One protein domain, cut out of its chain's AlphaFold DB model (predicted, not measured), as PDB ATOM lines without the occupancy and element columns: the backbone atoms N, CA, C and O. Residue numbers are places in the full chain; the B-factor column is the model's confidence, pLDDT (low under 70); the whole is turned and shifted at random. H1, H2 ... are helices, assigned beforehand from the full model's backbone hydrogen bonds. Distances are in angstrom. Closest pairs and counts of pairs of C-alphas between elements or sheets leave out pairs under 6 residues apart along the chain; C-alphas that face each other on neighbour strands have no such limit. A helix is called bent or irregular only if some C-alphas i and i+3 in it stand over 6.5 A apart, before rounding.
ATOM      1  N   GLU A 148       9.169 -15.308 -16.171       77.69
ATOM      2  CA  GLU A 148       9.409 -15.114 -17.604       77.69
ATOM      3  C   GLU A 148       8.777 -16.229 -18.433       77.69
ATOM      4  O   GLU A 148       8.029 -15.953 -19.375       77.69
ATOM      5  N   LYS A 149       8.996 -17.490 -18.052       77.88
ATOM      6  CA  LYS A 149       8.358 -18.639 -18.699       77.88
ATOM      7  C   LYS A 149       6.846 -18.582 -18.566       77.88
ATOM      8  O   LYS A 149       6.149 -18.865 -19.537       77.88
ATOM      9  N   GLN A 150       6.327 -18.156 -17.417       79.38
ATOM     10  CA  GLN A 150       4.888 -17.986 -17.240       79.38
ATOM     11  C   GLN A 150       4.321 -16.925 -18.196       79.38
ATOM     12  O   GLN A 150       3.286 -17.161 -18.821       79.38
ATOM     13  N   LYS A 151       5.016 -15.794 -18.395       82.44
ATOM     14  CA  LYS A 151       4.624 -14.779 -19.393       82.44
ATOM     15  C   LYS A 151       4.640 -15.329 -20.819       82.44
ATOM     16  O   LYS A 151       3.725 -15.021 -21.581       82.44
ATOM     17  N   ILE A 152       5.642 -16.137 -21.174       82.81
ATOM     18  CA  ILE A 152       5.729 -16.788 -22.490       82.81
ATOM     19  C   ILE A 152       4.528 -17.716 -22.706       82.81
ATOM     20  O   ILE A 152       3.857 -17.612 -23.731       82.81
ATOM     21  N   LEU A 153       4.212 -18.570 -21.730       82.62
ATOM     22  CA  LEU A 153       3.110 -19.533 -21.826       82.62
ATOM     23  C   LEU A 153       1.746 -18.835 -21.930       82.62
ATOM     24  O   LEU A 153       0.942 -19.195 -22.785       82.62
ATOM     25  N   VAL A 154       1.522 -17.766 -21.157       83.56
ATOM     26  CA  VAL A 154       0.326 -16.914 -21.295       83.56
ATOM     27  C   VAL A 154       0.273 -16.237 -22.669       83.56
ATOM     28  O   VAL A 154      -0.795 -16.137 -23.270       83.56
ATOM     29  N   GLY A 155       1.413 -15.771 -23.183       86.56
ATOM     30  CA  GLY A 155       1.511 -15.177 -24.517       86.56
ATOM     31  C   GLY A 155       1.142 -16.158 -25.633       86.56
ATOM     32  O   GLY A 155       0.417 -15.791 -26.554       86.56
ATOM     33  N   ILE A 156       1.579 -17.413 -25.517       86.44
ATOM     34  CA  ILE A 156       1.241 -18.485 -26.461       86.44
ATOM     35  C   ILE A 156      -0.234 -18.858 -26.364       86.44
ATOM     36  O   ILE A 156      -0.869 -19.002 -27.402       86.44
ATOM     37  N   GLY A 157      -0.797 -18.948 -25.154       84.81
ATOM     38  CA  GLY A 157      -2.238 -19.156 -24.973       84.81
ATOM     39  C   GLY A 157      -3.052 -18.106 -25.735       84.81
ATOM     40  O   GLY A 157      -3.840 -18.449 -26.609       84.81
ATOM     41  N   LYS A 158      -2.735 -16.818 -25.540       86.38
ATOM     42  CA  LYS A 158      -3.377 -15.715 -26.281       86.38
ATOM     43  C   LYS A 158      -3.170 -15.794 -27.794       86.38
ATOM     44  O   LYS A 158      -4.040 -15.382 -28.559       86.38
ATOM     45  N   LEU A 159      -2.008 -16.270 -28.242       88.06
ATOM     46  CA  LEU A 159      -1.729 -16.471 -29.662       88.06
ATOM     47  C   LEU A 159      -2.637 -17.559 -30.254       88.06
ATOM     48  O   LEU A 159      -3.209 -17.332 -31.320       88.06
ATOM     49  N   LEU A 160      -2.792 -18.688 -29.561       87.06
ATOM     50  CA  LEU A 160      -3.679 -19.785 -29.962       87.06
ATOM     51  C   LEU A 160      -5.152 -19.352 -29.947       87.06
ATOM     52  O   LEU A 160      -5.862 -19.568 -30.930       87.06
ATOM     53  N   ASP A 161      -5.576 -18.615 -28.919       86.88
ATOM     54  CA  ASP A 161      -6.925 -18.046 -28.858       86.88
ATOM     55  C   ASP A 161      -7.184 -17.103 -30.047       86.88
ATOM     56  O   ASP A 161      -8.253 -17.131 -30.657       86.88
ATOM     57  N   SER A 162      -6.180 -16.309 -30.452       87.25
ATOM     58  CA  SER A 162      -6.298 -15.382 -31.590       87.25
ATOM     59  C   SER A 162      -6.502 -16.064 -32.946       87.25
ATOM     60  O   SER A 162      -6.886 -15.394 -33.906       87.25
ATOM     61  N   ILE A 163      -6.232 -17.369 -33.038       86.12
ATOM     62  CA  ILE A 163      -6.474 -18.193 -34.230       86.12
ATOM     63  C   ILE A 163      -7.655 -19.161 -34.051       86.12
ATOM     64  O   ILE A 163      -7.899 -19.987 -34.927       86.12
ATOM     65  N   GLY A 164      -8.416 -19.034 -32.959       83.12
ATOM     66  CA  GLY A 164      -9.619 -19.827 -32.690       83.12
ATOM     67  C   GLY A 164      -9.364 -21.183 -32.025       83.12
ATOM     68  O   GLY A 164     -10.296 -21.973 -31.893       83.12
ATOM     69  N   LEU A 165      -8.131 -21.460 -31.587       78.75
ATOM     70  CA  LEU A 165      -7.794 -22.652 -30.811       78.75
ATOM     71  C   LEU A 165      -7.891 -22.321 -29.322       78.75
ATOM     72  O   LEU A 165      -6.927 -21.858 -28.722       78.75
ATOM     73  N   MET A 166      -9.067 -22.557 -28.739       62.25
ATOM     74  CA  MET A 166      -9.295 -22.380 -27.303       62.25
ATOM     75  C   MET A 166      -8.396 -23.333 -26.504       62.25
ATOM     76  O   MET A 166      -8.602 -24.549 -26.523       62.25
ATOM     77  N   SER A 167      -7.425 -22.795 -25.766       57.75
ATOM     78  CA  SER A 167      -6.667 -23.578 -24.782       57.75
ATOM     79  C   SER A 167      -7.466 -23.632 -23.476       57.75
ATOM     80  O   SER A 167      -7.394 -22.722 -22.657       57.75
ATOM     81  N   ASN A 168      -8.250 -24.693 -23.267       49.81
ATOM     82  CA  ASN A 168      -9.128 -24.863 -22.094       49.81
ATOM     83  C   ASN A 168      -8.402 -25.221 -20.784       49.81
ATOM     84  O   ASN A 168      -8.920 -25.946 -19.938       49.81
ATOM     85  N   SER A 169      -7.203 -24.711 -20.577       48.66
ATOM     86  CA  SER A 169      -6.378 -25.103 -19.446       48.66
ATOM     87  C   SER A 169      -5.721 -23.884 -18.833       48.66
ATOM     88  O   SER A 169      -4.877 -23.218 -19.424       48.66
ATOM     89  N   ALA A 170      -6.085 -23.634 -17.576       50.06
ATOM     90  CA  ALA A 170      -5.419 -22.689 -16.687       50.06
ATOM     91  C   ALA A 170      -3.936 -23.041 -16.428       50.06
ATOM     92  O   ALA A 170      -3.253 -22.335 -15.687       50.06
ATOM     93  N   GLU A 171      -3.434 -24.127 -17.023       61.09
ATOM     94  CA  GLU A 171      -2.098 -24.655 -16.813       61.09
ATOM     95  C   GLU A 171      -1.137 -24.226 -17.932       61.09
ATOM     96  O   GLU A 171      -1.326 -24.586 -19.095       61.09
ATOM     97  N   PRO A 172      -0.053 -23.507 -17.596       60.59
ATOM     98  CA  PRO A 172       0.894 -22.999 -18.577       60.59
ATOM     99  C   PRO A 172       1.466 -24.072 -19.528       60.59
ATOM    100  O   PRO A 172       1.653 -23.797 -20.708       60.59
ATOM    101  N   LEU A 173       1.709 -25.303 -19.061       68.25
ATOM    102  CA  LEU A 173       2.305 -26.375 -19.874       68.25
ATOM    103  C   LEU A 173       1.391 -26.865 -21.014       68.25
ATOM    104  O   LEU A 173       1.875 -27.330 -22.050       68.25
ATOM    105  N   GLU A 174       0.078 -26.713 -20.871       74.19
ATOM    106  CA  GLU A 174      -0.886 -27.090 -21.905       74.19
ATOM    107  C   GLU A 174      -0.834 -26.172 -23.129       74.19
ATOM    108  O   GLU A 174      -1.053 -26.636 -24.248       74.19
ATOM    109  N   ALA A 175      -0.456 -24.900 -22.969       76.88
ATOM    110  CA  ALA A 175      -0.253 -24.000 -24.106       76.88
ATOM    111  C   ALA A 175       0.868 -24.512 -25.032       76.88
ATOM    112  O   ALA A 175       0.743 -24.477 -26.258       76.88
ATOM    113  N   ALA A 176       1.947 -25.054 -24.452       76.00
ATOM    114  CA  ALA A 176       3.048 -25.654 -25.205       76.00
ATOM    115  C   ALA A 176       2.592 -26.905 -25.974       76.00
ATOM    116  O   ALA A 176       2.897 -27.064 -27.158       76.00
ATOM    117  N   ARG A 177       1.822 -27.776 -25.311       78.12
ATOM    118  CA  ARG A 177       1.248 -28.985 -25.920       78.12
ATOM    119  C   ARG A 177       0.288 -28.639 -27.052       78.12
ATOM    120  O   ARG A 177       0.381 -29.231 -28.123       78.12
ATOM    121  N   SER A 178      -0.576 -27.653 -26.836       83.31
ATOM    122  CA  SER A 178      -1.556 -27.187 -27.818       83.31
ATOM    123  C   SER A 178      -0.882 -26.617 -29.065       83.31
ATOM    124  O   SER A 178      -1.323 -26.892 -30.178       83.31
ATOM    125  N   LEU A 179       0.238 -25.901 -28.908       86.44
ATOM    126  CA  LEU A 179       1.020 -25.403 -30.041       86.44
ATOM    127  C   LEU A 179       1.614 -26.544 -30.884       86.44
ATOM    128  O   LEU A 179       1.533 -26.504 -32.111       86.44
ATOM    129  N   VAL A 180       2.188 -27.570 -30.244       86.88
ATOM    130  CA  VAL A 180       2.705 -28.757 -30.950       86.88
ATOM    131  C   VAL A 180       1.565 -29.506 -31.644       86.88
ATOM    132  O   VAL A 180       1.669 -29.813 -32.831       86.88
ATOM    133  N   ALA A 181       0.463 -29.754 -30.932       85.50
ATOM    134  CA  ALA A 181      -0.707 -30.448 -31.462       85.50
ATOM    135  C   ALA A 181      -1.306 -29.724 -32.675       85.50
ATOM    136  O   ALA A 181      -1.646 -30.373 -33.662       85.50
ATOM    137  N   MET A 182      -1.362 -28.389 -32.641       89.94
ATOM    138  CA  MET A 182      -1.791 -27.569 -33.773       89.94
ATOM    139  C   MET A 182      -0.941 -27.846 -35.014       89.94
ATOM    140  O   MET A 182      -1.496 -28.161 -36.060       89.94
ATOM    141  N   ILE A 183       0.393 -27.806 -34.896       91.94
ATOM    142  CA  ILE A 183       1.297 -28.037 -36.033       91.94
ATOM    143  C   ILE A 183       1.176 -29.459 -36.587       91.94
ATOM    144  O   ILE A 183       1.140 -29.635 -37.804       91.94
ATOM    145  N   VAL A 184       1.097 -30.465 -35.713       88.88
ATOM    146  CA  VAL A 184       0.932 -31.875 -36.109       88.88
ATOM    147  C   VAL A 184      -0.438 -32.123 -36.753       88.88
ATOM    148  O   VAL A 184      -0.562 -32.997 -37.609       88.88
ATOM    149  N   GLY A 185      -1.453 -31.342 -36.378       89.69
ATOM    150  CA  GLY A 185      -2.799 -31.390 -36.947       89.69
ATOM    151  C   GLY A 185      -2.982 -30.602 -38.249       89.69
ATOM    152  O   GLY A 185      -4.041 -30.713 -38.864       89.69
ATOM    153  N   LEU A 186      -1.992 -29.815 -38.693       94.25
ATOM    154  CA  LEU A 186      -2.091 -29.069 -39.954       94.25
ATOM    155  C   LEU A 186      -2.214 -30.018 -41.160       94.25
ATOM    156  O   LEU A 186      -1.652 -31.113 -41.131       94.25
ATOM    157  N   PRO A 187      -2.838 -29.590 -42.272       94.56
ATOM    158  CA  PRO A 187      -2.848 -30.367 -43.509       94.56
ATOM    159  C   PRO A 187      -1.435 -30.768 -43.966       94.56
ATOM    160  O   PRO A 187      -0.498 -29.965 -43.897       94.56
ATOM    161  N   ASN A 188      -1.283 -31.989 -44.493       93.69
ATOM    162  CA  ASN A 188       0.015 -32.554 -44.905       93.69
ATOM    163  C   ASN A 188       0.811 -31.637 -45.843       93.69
ATOM    164  O   ASN A 188       2.038 -31.564 -45.753       93.69
ATOM    165  N   TRP A 189       0.123 -30.925 -46.738       96.19
ATOM    166  CA  TRP A 189       0.766 -29.958 -47.618       96.19
ATOM    167  C   TRP A 189       1.437 -28.826 -46.823       96.19
ATOM    168  O   TRP A 189       2.615 -28.543 -47.038       96.19
ATOM    169  N   THR A 190       0.746 -28.239 -45.840       96.88
ATOM    170  CA  THR A 190       1.288 -27.177 -44.975       96.88
ATOM    171  C   THR A 190       2.497 -27.660 -44.173       96.88
ATOM    172  O   THR A 190       3.498 -26.947 -44.040       96.88
ATOM    173  N   GLN A 191       2.456 -28.910 -43.704       95.56
ATOM    174  CA  GLN A 191       3.570 -29.528 -42.982       95.56
ATOM    175  C   GLN A 191       4.842 -29.677 -43.838       95.56
ATOM    176  O   GLN A 191       5.939 -29.796 -43.295       95.56
ATOM    177  N   ARG A 192       4.728 -29.654 -45.174       94.88
ATOM    178  CA  ARG A 192       5.826 -29.998 -46.096       94.88
ATOM    179  C   ARG A 192       6.210 -28.886 -47.069       94.88
ATOM    180  O   ARG A 192       7.312 -28.919 -47.609       94.88
ATOM    181  N   THR A 193       5.334 -27.911 -47.299       96.12
ATOM    182  CA  THR A 193       5.511 -26.889 -48.338       96.12
ATOM    183  C   THR A 193       6.774 -26.044 -48.137       96.12
ATOM    184  O   THR A 193       7.153 -25.673 -47.022       96.12
ATOM    185  N   ALA A 194       7.430 -25.695 -49.237       95.69
ATOM    186  CA  ALA A 194       8.542 -24.761 -49.272       95.69
ATOM    187  C   ALA A 194       8.084 -23.310 -49.513       95.69
ATOM    188  O   ALA A 194       8.933 -22.426 -49.636       95.69
ATOM    189  N   ARG A 195       6.776 -23.030 -49.564       95.00
ATOM    190  CA  ARG A 195       6.234 -21.691 -49.873       95.00
ATOM    191  C   ARG A 195       6.093 -20.762 -48.668       95.00
ATOM    192  O   ARG A 195       5.814 -19.584 -48.844       95.00
ATOM    193  N   LEU A 196       6.305 -21.288 -47.466       96.88
ATOM    194  CA  LEU A 196       6.265 -20.528 -46.219       96.88
ATOM    195  C   LEU A 196       7.487 -19.609 -46.067       96.88
ATOM    196  O   LEU A 196       8.564 -19.873 -46.624       96.88
ATOM    197  N   SER A 197       7.348 -18.575 -45.242       96.94
ATOM    198  CA  SER A 197       8.459 -17.726 -44.817       96.94
ATOM    199  C   SER A 197       9.560 -18.528 -44.113       96.94
ATOM    200  O   SER A 197       9.341 -19.620 -43.584       96.94
ATOM    201  N   SER A 198      10.780 -17.979 -44.092       95.06
ATOM    202  CA  SER A 198      11.930 -18.625 -43.438       95.06
ATOM    203  C   SER A 198      11.646 -18.947 -41.965       95.06
ATOM    204  O   SER A 198      11.888 -20.066 -41.514       95.06
ATOM    205  N   ASN A 199      11.048 -18.003 -41.231       94.19
ATOM    206  CA  ASN A 199      10.713 -18.201 -39.823       94.19
ATOM    207  C   ASN A 199       9.590 -19.234 -39.642       94.19
ATOM    208  O   ASN A 199       9.713 -20.097 -38.778       94.19
ATOM    209  N   ALA A 200       8.547 -19.223 -40.483       96.44
ATOM    210  CA  ALA A 200       7.494 -20.241 -40.448       96.44
ATOM    211  C   ALA A 200       8.026 -21.653 -40.714       96.44
ATOM    212  O   ALA A 200       7.673 -22.579 -39.985       96.44
ATOM    213  N   LYS A 201       8.935 -21.823 -41.683       96.75
ATOM    214  CA  LYS A 201       9.605 -23.112 -41.926       96.75
ATOM    215  C   LYS A 201      10.371 -23.589 -40.699       96.75
ATOM    216  O   LYS A 201      10.182 -24.722 -40.275       96.75
ATOM    217  N   LYS A 202      11.189 -22.719 -40.097       95.06
ATOM    218  CA  LYS A 202      11.958 -23.065 -38.892       95.06
ATOM    219  C   LYS A 202      11.056 -23.466 -37.728       95.06
ATOM    220  O   LYS A 202      11.315 -24.486 -37.097       95.06
ATOM    221  N   VAL A 203       9.998 -22.696 -37.463       94.81
ATOM    222  CA  VAL A 203       9.031 -22.981 -36.391       94.81
ATOM    223  C   VAL A 203       8.349 -24.326 -36.630       94.81
ATOM    224  O   VAL A 203       8.362 -25.182 -35.749       94.81
ATOM    225  N   ARG A 204       7.828 -24.548 -37.841       95.81
ATOM    226  CA  ARG A 204       7.196 -25.809 -38.240       95.81
ATOM    227  C   ARG A 204       8.138 -26.997 -38.091       95.81
ATOM    228  O   ARG A 204       7.776 -27.975 -37.451       95.81
ATOM    229  N   ASP A 205       9.339 -26.918 -38.658       95.19
ATOM    230  CA  ASP A 205      10.294 -28.029 -38.662       95.19
ATOM    231  C   ASP A 205      10.773 -28.367 -37.242       95.19
ATOM    232  O   ASP A 205      11.017 -29.533 -36.933       95.19
ATOM    233  N   THR A 206      10.887 -27.355 -36.377       93.50
ATOM    234  CA  THR A 206      11.247 -27.516 -34.962       93.50
ATOM    235  C   THR A 206      10.118 -28.184 -34.181       93.50
ATOM    236  O   THR A 206      10.366 -29.136 -33.444       93.50
ATOM    237  N   LEU A 207       8.869 -27.752 -34.386       91.81
ATOM    238  CA  LEU A 207       7.695 -28.313 -33.712       91.81
ATOM    239  C   LEU A 207       7.333 -29.723 -34.205       91.81
ATOM    240  O   LEU A 207       6.973 -30.563 -33.388       91.81
ATOM    241  N   LEU A 208       7.495 -30.032 -35.496       90.75
ATOM    242  CA  LEU A 208       7.256 -31.382 -36.036       90.75
ATOM    243  C   LEU A 208       8.273 -32.419 -35.540       90.75
ATOM    244  O   LEU A 208       7.960 -33.605 -35.474       90.75
ATOM    245  N   LYS A 209       9.496 -31.992 -35.204       89.06
ATOM    246  CA  LYS A 209      10.549 -32.861 -34.648       89.06
ATOM    247  C   LYS A 209      10.537 -32.905 -33.120       89.06
ATOM    248  O   LYS A 209      11.383 -33.573 -32.525       89.06
ATOM    249  N   ALA A 210       9.629 -32.168 -32.485       84.00
ATOM    250  CA  ALA A 210       9.605 -32.013 -31.046       84.00
ATOM    251  C   ALA A 210       9.222 -33.324 -30.361       84.00
ATOM    252  O   ALA A 210       8.117 -33.831 -30.528       84.00
ATOM    253  N   SER A 211      10.125 -33.833 -29.531       75.06
ATOM    254  CA  SER A 211       9.846 -34.950 -28.631       75.06
ATOM    255  C   SER A 211       9.581 -34.498 -27.196       75.06
ATOM    256  O   SER A 211       9.328 -35.345 -26.362       75.06
ATOM    257  N   ASP A 212       9.706 -33.205 -26.879       76.88
ATOM    258  CA  ASP A 212       9.496 -32.623 -25.544       76.88
ATOM    259  C   ASP A 212       8.918 -31.199 -25.715       76.88
ATOM    260  O   ASP A 212       9.653 -30.302 -26.143       76.88
ATOM    261  N   PRO A 213       7.626 -30.965 -25.393       76.44
ATOM    262  CA  PRO A 213       6.965 -29.663 -25.508       76.44
ATOM    263  C   PRO A 213       7.623 -28.547 -24.691       76.44
ATOM    264  O   PRO A 213       7.581 -27.383 -25.085       76.44
ATOM    265  N   HIS A 214       8.253 -28.870 -23.560       76.50
ATOM    266  CA  HIS A 214       8.944 -27.871 -22.755       76.50
ATOM    267  C   HIS A 214      10.275 -27.486 -23.411       76.50
ATOM    268  O   HIS A 214      10.555 -26.301 -23.611       76.50
ATOM    269  N   LYS A 215      11.106 -28.473 -23.766       78.69
ATOM    270  CA  LYS A 215      12.384 -28.206 -24.443       78.69
ATOM    271  C   LYS A 215      12.163 -27.476 -25.765       78.69
ATOM    272  O   LYS A 215      12.841 -26.477 -26.005       78.69
ATOM    273  N   VAL A 216      11.203 -27.921 -26.577       85.25
ATOM    274  CA  VAL A 216      10.965 -27.290 -27.876       85.25
ATOM    275  C   VAL A 216      10.570 -25.829 -27.709       85.25
ATOM    276  O   VAL A 216      11.052 -24.973 -28.444       85.25
ATOM    277  N   LEU A 217       9.753 -25.520 -26.702       83.12
ATOM    278  CA  LEU A 217       9.243 -24.175 -26.520       83.12
ATOM    279  C   LEU A 217      10.282 -23.202 -25.967       83.12
ATOM    280  O   LEU A 217      10.335 -22.062 -26.416       83.12
ATOM    281  N   PHE A 218      11.084 -23.618 -24.990       79.94
ATOM    282  CA  PHE A 218      11.988 -22.696 -24.293       79.94
ATOM    283  C   PHE A 218      13.418 -22.709 -24.815       79.94
ATOM    284  O   PHE A 218      14.173 -21.789 -24.522       79.94
ATOM    285  N   ILE A 219      13.806 -23.754 -25.545       81.81
ATOM    286  CA  ILE A 219      15.178 -23.931 -26.020       81.81
ATOM    287  C   ILE A 219      15.177 -23.960 -27.542       81.81
ATOM    288  O   ILE A 219      15.757 -23.074 -28.167       81.81
ATOM    289  N   ASP A 220      14.502 -24.941 -28.146       86.94
ATOM    290  CA  ASP A 220      14.684 -25.206 -29.577       86.94
ATOM    291  C   ASP A 220      14.079 -24.088 -30.450       86.94
ATOM    292  O   ASP A 220      14.726 -23.617 -31.383       86.94
ATOM    293  N   LEU A 221      12.873 -23.602 -30.129       88.69
ATOM    294  CA  LEU A 221      12.224 -22.511 -30.864       88.69
ATOM    295  C   LEU A 221      12.893 -21.152 -30.637       88.69
ATOM    296  O   LEU A 221      13.045 -20.388 -31.592       88.69
ATOM    297  N   ALA A 222      13.310 -20.854 -29.404       85.50
ATOM    298  CA  ALA A 222      14.041 -19.626 -29.090       85.50
ATOM    299  C   ALA A 222      15.351 -19.555 -29.895       85.50
ATOM    300  O   ALA A 222      15.630 -18.554 -30.561       85.50
ATOM    301  N   ALA A 223      16.091 -20.669 -29.941       86.56
ATOM    302  CA  ALA A 223      17.286 -20.806 -30.766       86.56
ATOM    303  C   ALA A 223      16.972 -20.708 -32.270       86.56
ATOM    304  O   ALA A 223      17.664 -19.998 -32.995       86.56
ATOM    305  N   ALA A 224      15.914 -21.365 -32.756       87.62
ATOM    306  CA  ALA A 224      15.546 -21.341 -34.175       87.62
ATOM    307  C   ALA A 224      15.210 -19.925 -34.682       87.62
ATOM    308  O   ALA A 224      15.534 -19.567 -35.823       87.62
ATOM    309  N   LEU A 225      14.574 -19.115 -33.834       86.44
ATOM    310  CA  LEU A 225      14.197 -17.738 -34.142       86.44
ATOM    311  C   LEU A 225      15.316 -16.721 -33.871       86.44
ATOM    312  O   LEU A 225      15.167 -15.573 -34.283       86.44
ATOM    313  N   ASN A 226      16.439 -17.126 -33.261       83.31
ATOM    314  CA  ASN A 226      17.508 -16.235 -32.788       83.31
ATOM    315  C   ASN A 226      16.983 -15.126 -31.857       83.31
ATOM    316  O   ASN A 226      17.378 -13.966 -31.983       83.31
ATOM    317  N   VAL A 227      16.064 -15.465 -30.949       80.69
ATOM    318  CA  VAL A 227      15.481 -14.506 -30.000       80.69
ATOM    319  C   VAL A 227      15.726 -14.994 -28.579       80.69
ATOM    320  O   VAL A 227      15.489 -16.160 -28.269       80.69
ATOM    321  N   GLU A 228      16.189 -14.099 -27.709       65.50
ATOM    322  CA  GLU A 228      16.285 -14.372 -26.275       65.50
ATOM    323  C   GLU A 228      14.884 -14.406 -25.633       65.50
ATOM    324  O   GLU A 228      13.972 -13.673 -26.028       65.50
ATOM    325  N   SER A 229      14.698 -15.294 -24.656       62.50
ATOM    326  CA  SER A 229      13.424 -15.568 -23.981       62.50
ATOM    327  C   SER A 229      12.751 -14.289 -23.447       62.50
ATOM    328  O   SER A 229      13.379 -13.503 -22.748       62.50
ATOM    329  N   GLY A 230      11.464 -14.063 -23.754       61.41
ATOM    330  CA  GLY A 230      10.705 -12.911 -23.240       61.41
ATOM    331  C   GLY A 230       9.564 -12.431 -24.152       61.41
ATOM    332  O   GLY A 230       9.028 -13.199 -24.946       61.41
ATOM    333  N   LYS A 231       9.181 -11.146 -24.058       61.66
ATOM    334  CA  LYS A 231       8.143 -10.536 -24.931       61.66
ATOM    335  C   LYS A 231       8.514 -10.613 -26.417       61.66
ATOM    336  O   LYS A 231       7.693 -11.040 -27.220       61.66
ATOM    337  N   ASN A 232       9.776 -10.324 -26.740       76.00
ATOM    338  CA  ASN A 232      10.300 -10.397 -28.106       76.00
ATOM    339  C   ASN A 232      10.121 -11.794 -28.726       76.00
ATOM    340  O   ASN A 232       9.936 -11.912 -29.933       76.00
ATOM    341  N   TYR A 233      10.149 -12.850 -27.905       83.69
ATOM    342  CA  TYR A 233       9.966 -14.225 -28.356       83.69
ATOM    343  C   TYR A 233       8.517 -14.524 -28.772       83.69
ATOM    344  O   TYR A 233       8.286 -15.092 -29.838       83.69
ATOM    345  N   VAL A 234       7.529 -14.106 -27.971       84.38
ATOM    346  CA  VAL A 234       6.103 -14.302 -28.300       84.38
ATOM    347  C   VAL A 234       5.719 -13.508 -29.550       84.38
ATOM    348  O   VAL A 234       5.046 -14.040 -30.435       84.38
ATOM    349  N   ASP A 235       6.202 -12.270 -29.666       85.88
ATOM    350  CA  ASP A 235       5.967 -11.430 -30.844       85.88
ATOM    351  C   ASP A 235       6.596 -12.054 -32.105       85.88
ATOM    352  O   ASP A 235       5.968 -12.099 -33.167       85.88
ATOM    353  N   ALA A 236       7.797 -12.630 -31.980       89.69
ATOM    354  CA  ALA A 236       8.465 -13.340 -33.069       89.69
ATOM    355  C   ALA A 236       7.740 -14.630 -33.497       89.69
ATOM    356  O   ALA A 236       7.832 -15.014 -34.664       89.69
ATOM    357  N   LEU A 237       7.005 -15.288 -32.592       90.75
ATOM    358  CA  LEU A 237       6.196 -16.472 -32.903       90.75
ATOM    359  C   LEU A 237       4.871 -16.135 -33.591       90.75
ATOM    360  O   LEU A 237       4.356 -16.954 -34.356       90.75
ATOM    361  N   GLN A 238       4.316 -14.946 -33.350       91.25
ATOM    362  CA  GLN A 238       2.963 -14.613 -33.786       91.25
ATOM    363  C   GLN A 238       2.783 -14.706 -35.307       91.25
ATOM    364  O   GLN A 238       1.834 -15.337 -35.777       91.25
ATOM    365  N   ALA A 239       3.675 -14.084 -36.081       93.25
ATOM    366  CA  ALA A 239       3.576 -14.090 -37.539       93.25
ATOM    367  C   ALA A 239       3.779 -15.500 -38.142       93.25
ATOM    368  O   ALA A 239       2.900 -15.930 -38.891       93.25
ATOM    369  N   PRO A 240       4.834 -16.263 -37.778       95.31
ATOM    370  CA  PRO A 240       5.011 -17.652 -38.206       95.31
ATOM    371  C   PRO A 240       3.816 -18.563 -37.910       95.31
ATOM    372  O   PRO A 240       3.381 -19.308 -38.783       95.31
ATOM    373  N   VAL A 241       3.266 -18.499 -36.695       94.56
ATOM    374  CA  VAL A 241       2.145 -19.356 -36.280       94.56
ATOM    375  C   VAL A 241       0.876 -19.019 -37.060       94.56
ATOM    376  O   VAL A 241       0.221 -19.921 -37.578       94.56
ATOM    377  N   LYS A 242       0.552 -17.729 -37.220       94.94
ATOM    378  CA  LYS A 242      -0.595 -17.295 -38.036       94.94
ATOM    379  C   LYS A 242      -0.431 -17.660 -39.509       94.94
ATOM    380  O   LYS A 242      -1.410 -18.007 -40.172       94.94
ATOM    381  N   GLU A 243       0.786 -17.567 -40.037       97.12
ATOM    382  CA  GLU A 243       1.092 -17.985 -41.404       97.12
ATOM    383  C   GLU A 243       0.838 -19.481 -41.585       97.12
ATOM    384  O   GLU A 243       0.096 -19.846 -42.490       97.12
ATOM    385  N   LEU A 244       1.377 -20.322 -40.697       96.88
ATOM    386  CA  LEU A 244       1.183 -21.773 -40.725       96.88
ATOM    387  C   LEU A 244      -0.295 -22.153 -40.632       96.88
ATOM    388  O   LEU A 244      -0.772 -22.934 -41.453       96.88
ATOM    389  N   TRP A 245      -1.022 -21.553 -39.688       95.62
ATOM    390  CA  TRP A 245      -2.446 -21.814 -39.487       95.62
ATOM    391  C   TRP A 245      -3.289 -21.483 -40.725       95.62
ATOM    392  O   TRP A 245      -4.145 -22.262 -41.120       95.62
ATOM    393  N   SER A 246      -3.008 -20.354 -41.383       95.31
ATOM    394  CA  SER A 246      -3.793 -19.876 -42.533       95.31
ATOM    395  C   SER A 246      -3.278 -20.332 -43.901       95.31
ATOM    396  O   SER A 246      -3.866 -19.973 -44.921       95.31
ATOM    397  N   ALA A 247      -2.163 -21.065 -43.970       97.06
ATOM    398  CA  ALA A 247      -1.486 -21.356 -45.234       97.06
ATOM    399  C   ALA A 247      -2.344 -22.186 -46.197       97.06
ATOM    400  O   ALA A 247      -2.368 -21.894 -47.394       97.06
ATOM    401  N   TYR A 248      -3.034 -23.206 -45.684       96.75
ATOM    402  CA  TYR A 248      -3.856 -24.093 -46.506       96.75
ATOM    403  C   TYR A 248      -5.109 -23.382 -47.018       96.75
ATOM    404  O   TYR A 248      -5.355 -23.364 -48.218       96.75
ATOM    405  N   ASP A 249      -5.831 -22.685 -46.145       95.69
ATOM    406  CA  ASP A 249      -7.018 -21.913 -46.524       95.69
ATOM    407  C   ASP A 249      -6.678 -20.853 -47.579       95.69
ATOM    408  O   ASP A 249      -7.335 -20.755 -48.615       95.69
TER     409      ASP A 249
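This is residues 148 to 249 of the 428 residues of an uncharacterized protein of Citrobacter amalonaticus (UniProt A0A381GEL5). Three helices, H1, H2 and H6, run the same way, and a helical hairpin, H4 and H5, packs across H2 and H6 from one side; the short helix H3 sits at the end of the body where H2 and H6 finish. H1 packs on the beginning of both H2 and H6, and the first part of H2 and the first part of H5 meet on the other side of that end. The printed part has 102 residues with six named helices, H1 to H6 in order along the chain, and no named strand; the class is all helix, and the helix packing is mostly crossed, with 2 of the 7 pairs that touch and have a tilt being at a shallow tilt. The whole is compact, with a radius of gyration of the C-alphas of 12.3 A, and rounded, spanning 33 by 29 by 24 A.

H1, residues 148 to 161, touches H2, residues 172 to 185, closest at the C-alphas of Leu 153 and Pro 172, 5.2 A apart; they run the same way at a steep tilt of 44 degrees. H6, residues 231 to 249, is the hub and touches four other helices. With residues 231 to 238 alone it touches H1, closest at the C-alphas of Gly 155 and Val 234, 6.0 A, the same way at a shallow tilt of 24 degrees. H2 and H6 are close but not clearly touching, at a shallow tilt of 29 degrees, the same way. H3, residues 188 to 192, touches residues 244 to 248 of H6, closest at the C-alphas of Thr 190 and Tyr 248, 6.2 A. H4, residues 198 to 208, and H5, residues 213 to 225, form a helical hairpin: they touch, opposite ways at a shallow tilt of 21 degrees, closest at the C-alphas of Lys 202 and Ala 224, 6.2 A. H4 stands about perpendicular to H6, at 85 degrees, and touches its residues 237 to 244, with the C-alphas of Ala 200 and Pro 240 closest at 4.2 A. H4 also touches residues 180 to 184 of H2, about perpendicular at 79 degrees, with Val 180 and Leu 207 closest at 5.7 A between C-alphas. Residues 213 to 217 of H5 touch H2, closest at the C-alphas of Ala 176 and Pro 213, 5.6 A, at a tilt of 69.9 degrees, only just steep. H5 and H6 only just touch, with 3 pairs of C-alphas within 8 A. H1 and H3, H1 and H4, and H3 and H5 are apart. In H1, H3 and H4 every O i to N i+4 pair is within hydrogen-bond range; in H2 9 of 10 are, in H5 7 of 9 and in H6 11 of 15.

H1 is 20.1 A from first to last C-alpha and begins at C-alpha 148, (9.409, -15.114, -17.604). H2 is 20.5 A long, H3 6.5 A and H4 15.5 A. H5 is 16.4 A long and only just irregular, with C-alphas 218 and 221 6.6 A apart. H6, 28.7 A long, is irregular where C-alphas 245 and 248 are 7.5 A apart; it ends at C-alpha 249, (-7.018, -21.913, -46.524).

The C-alphas of Ala 170 and Ala 194 are the two farthest apart, 35.5 A. The printed part has no cut. The links from H2 to H6 are tight, H1 to H2 is short with 10 residues, and no link is long. The mean pLDDT of the printed part is 84.7, and it is under 70 in residues 166 to 173 and 228 to 231.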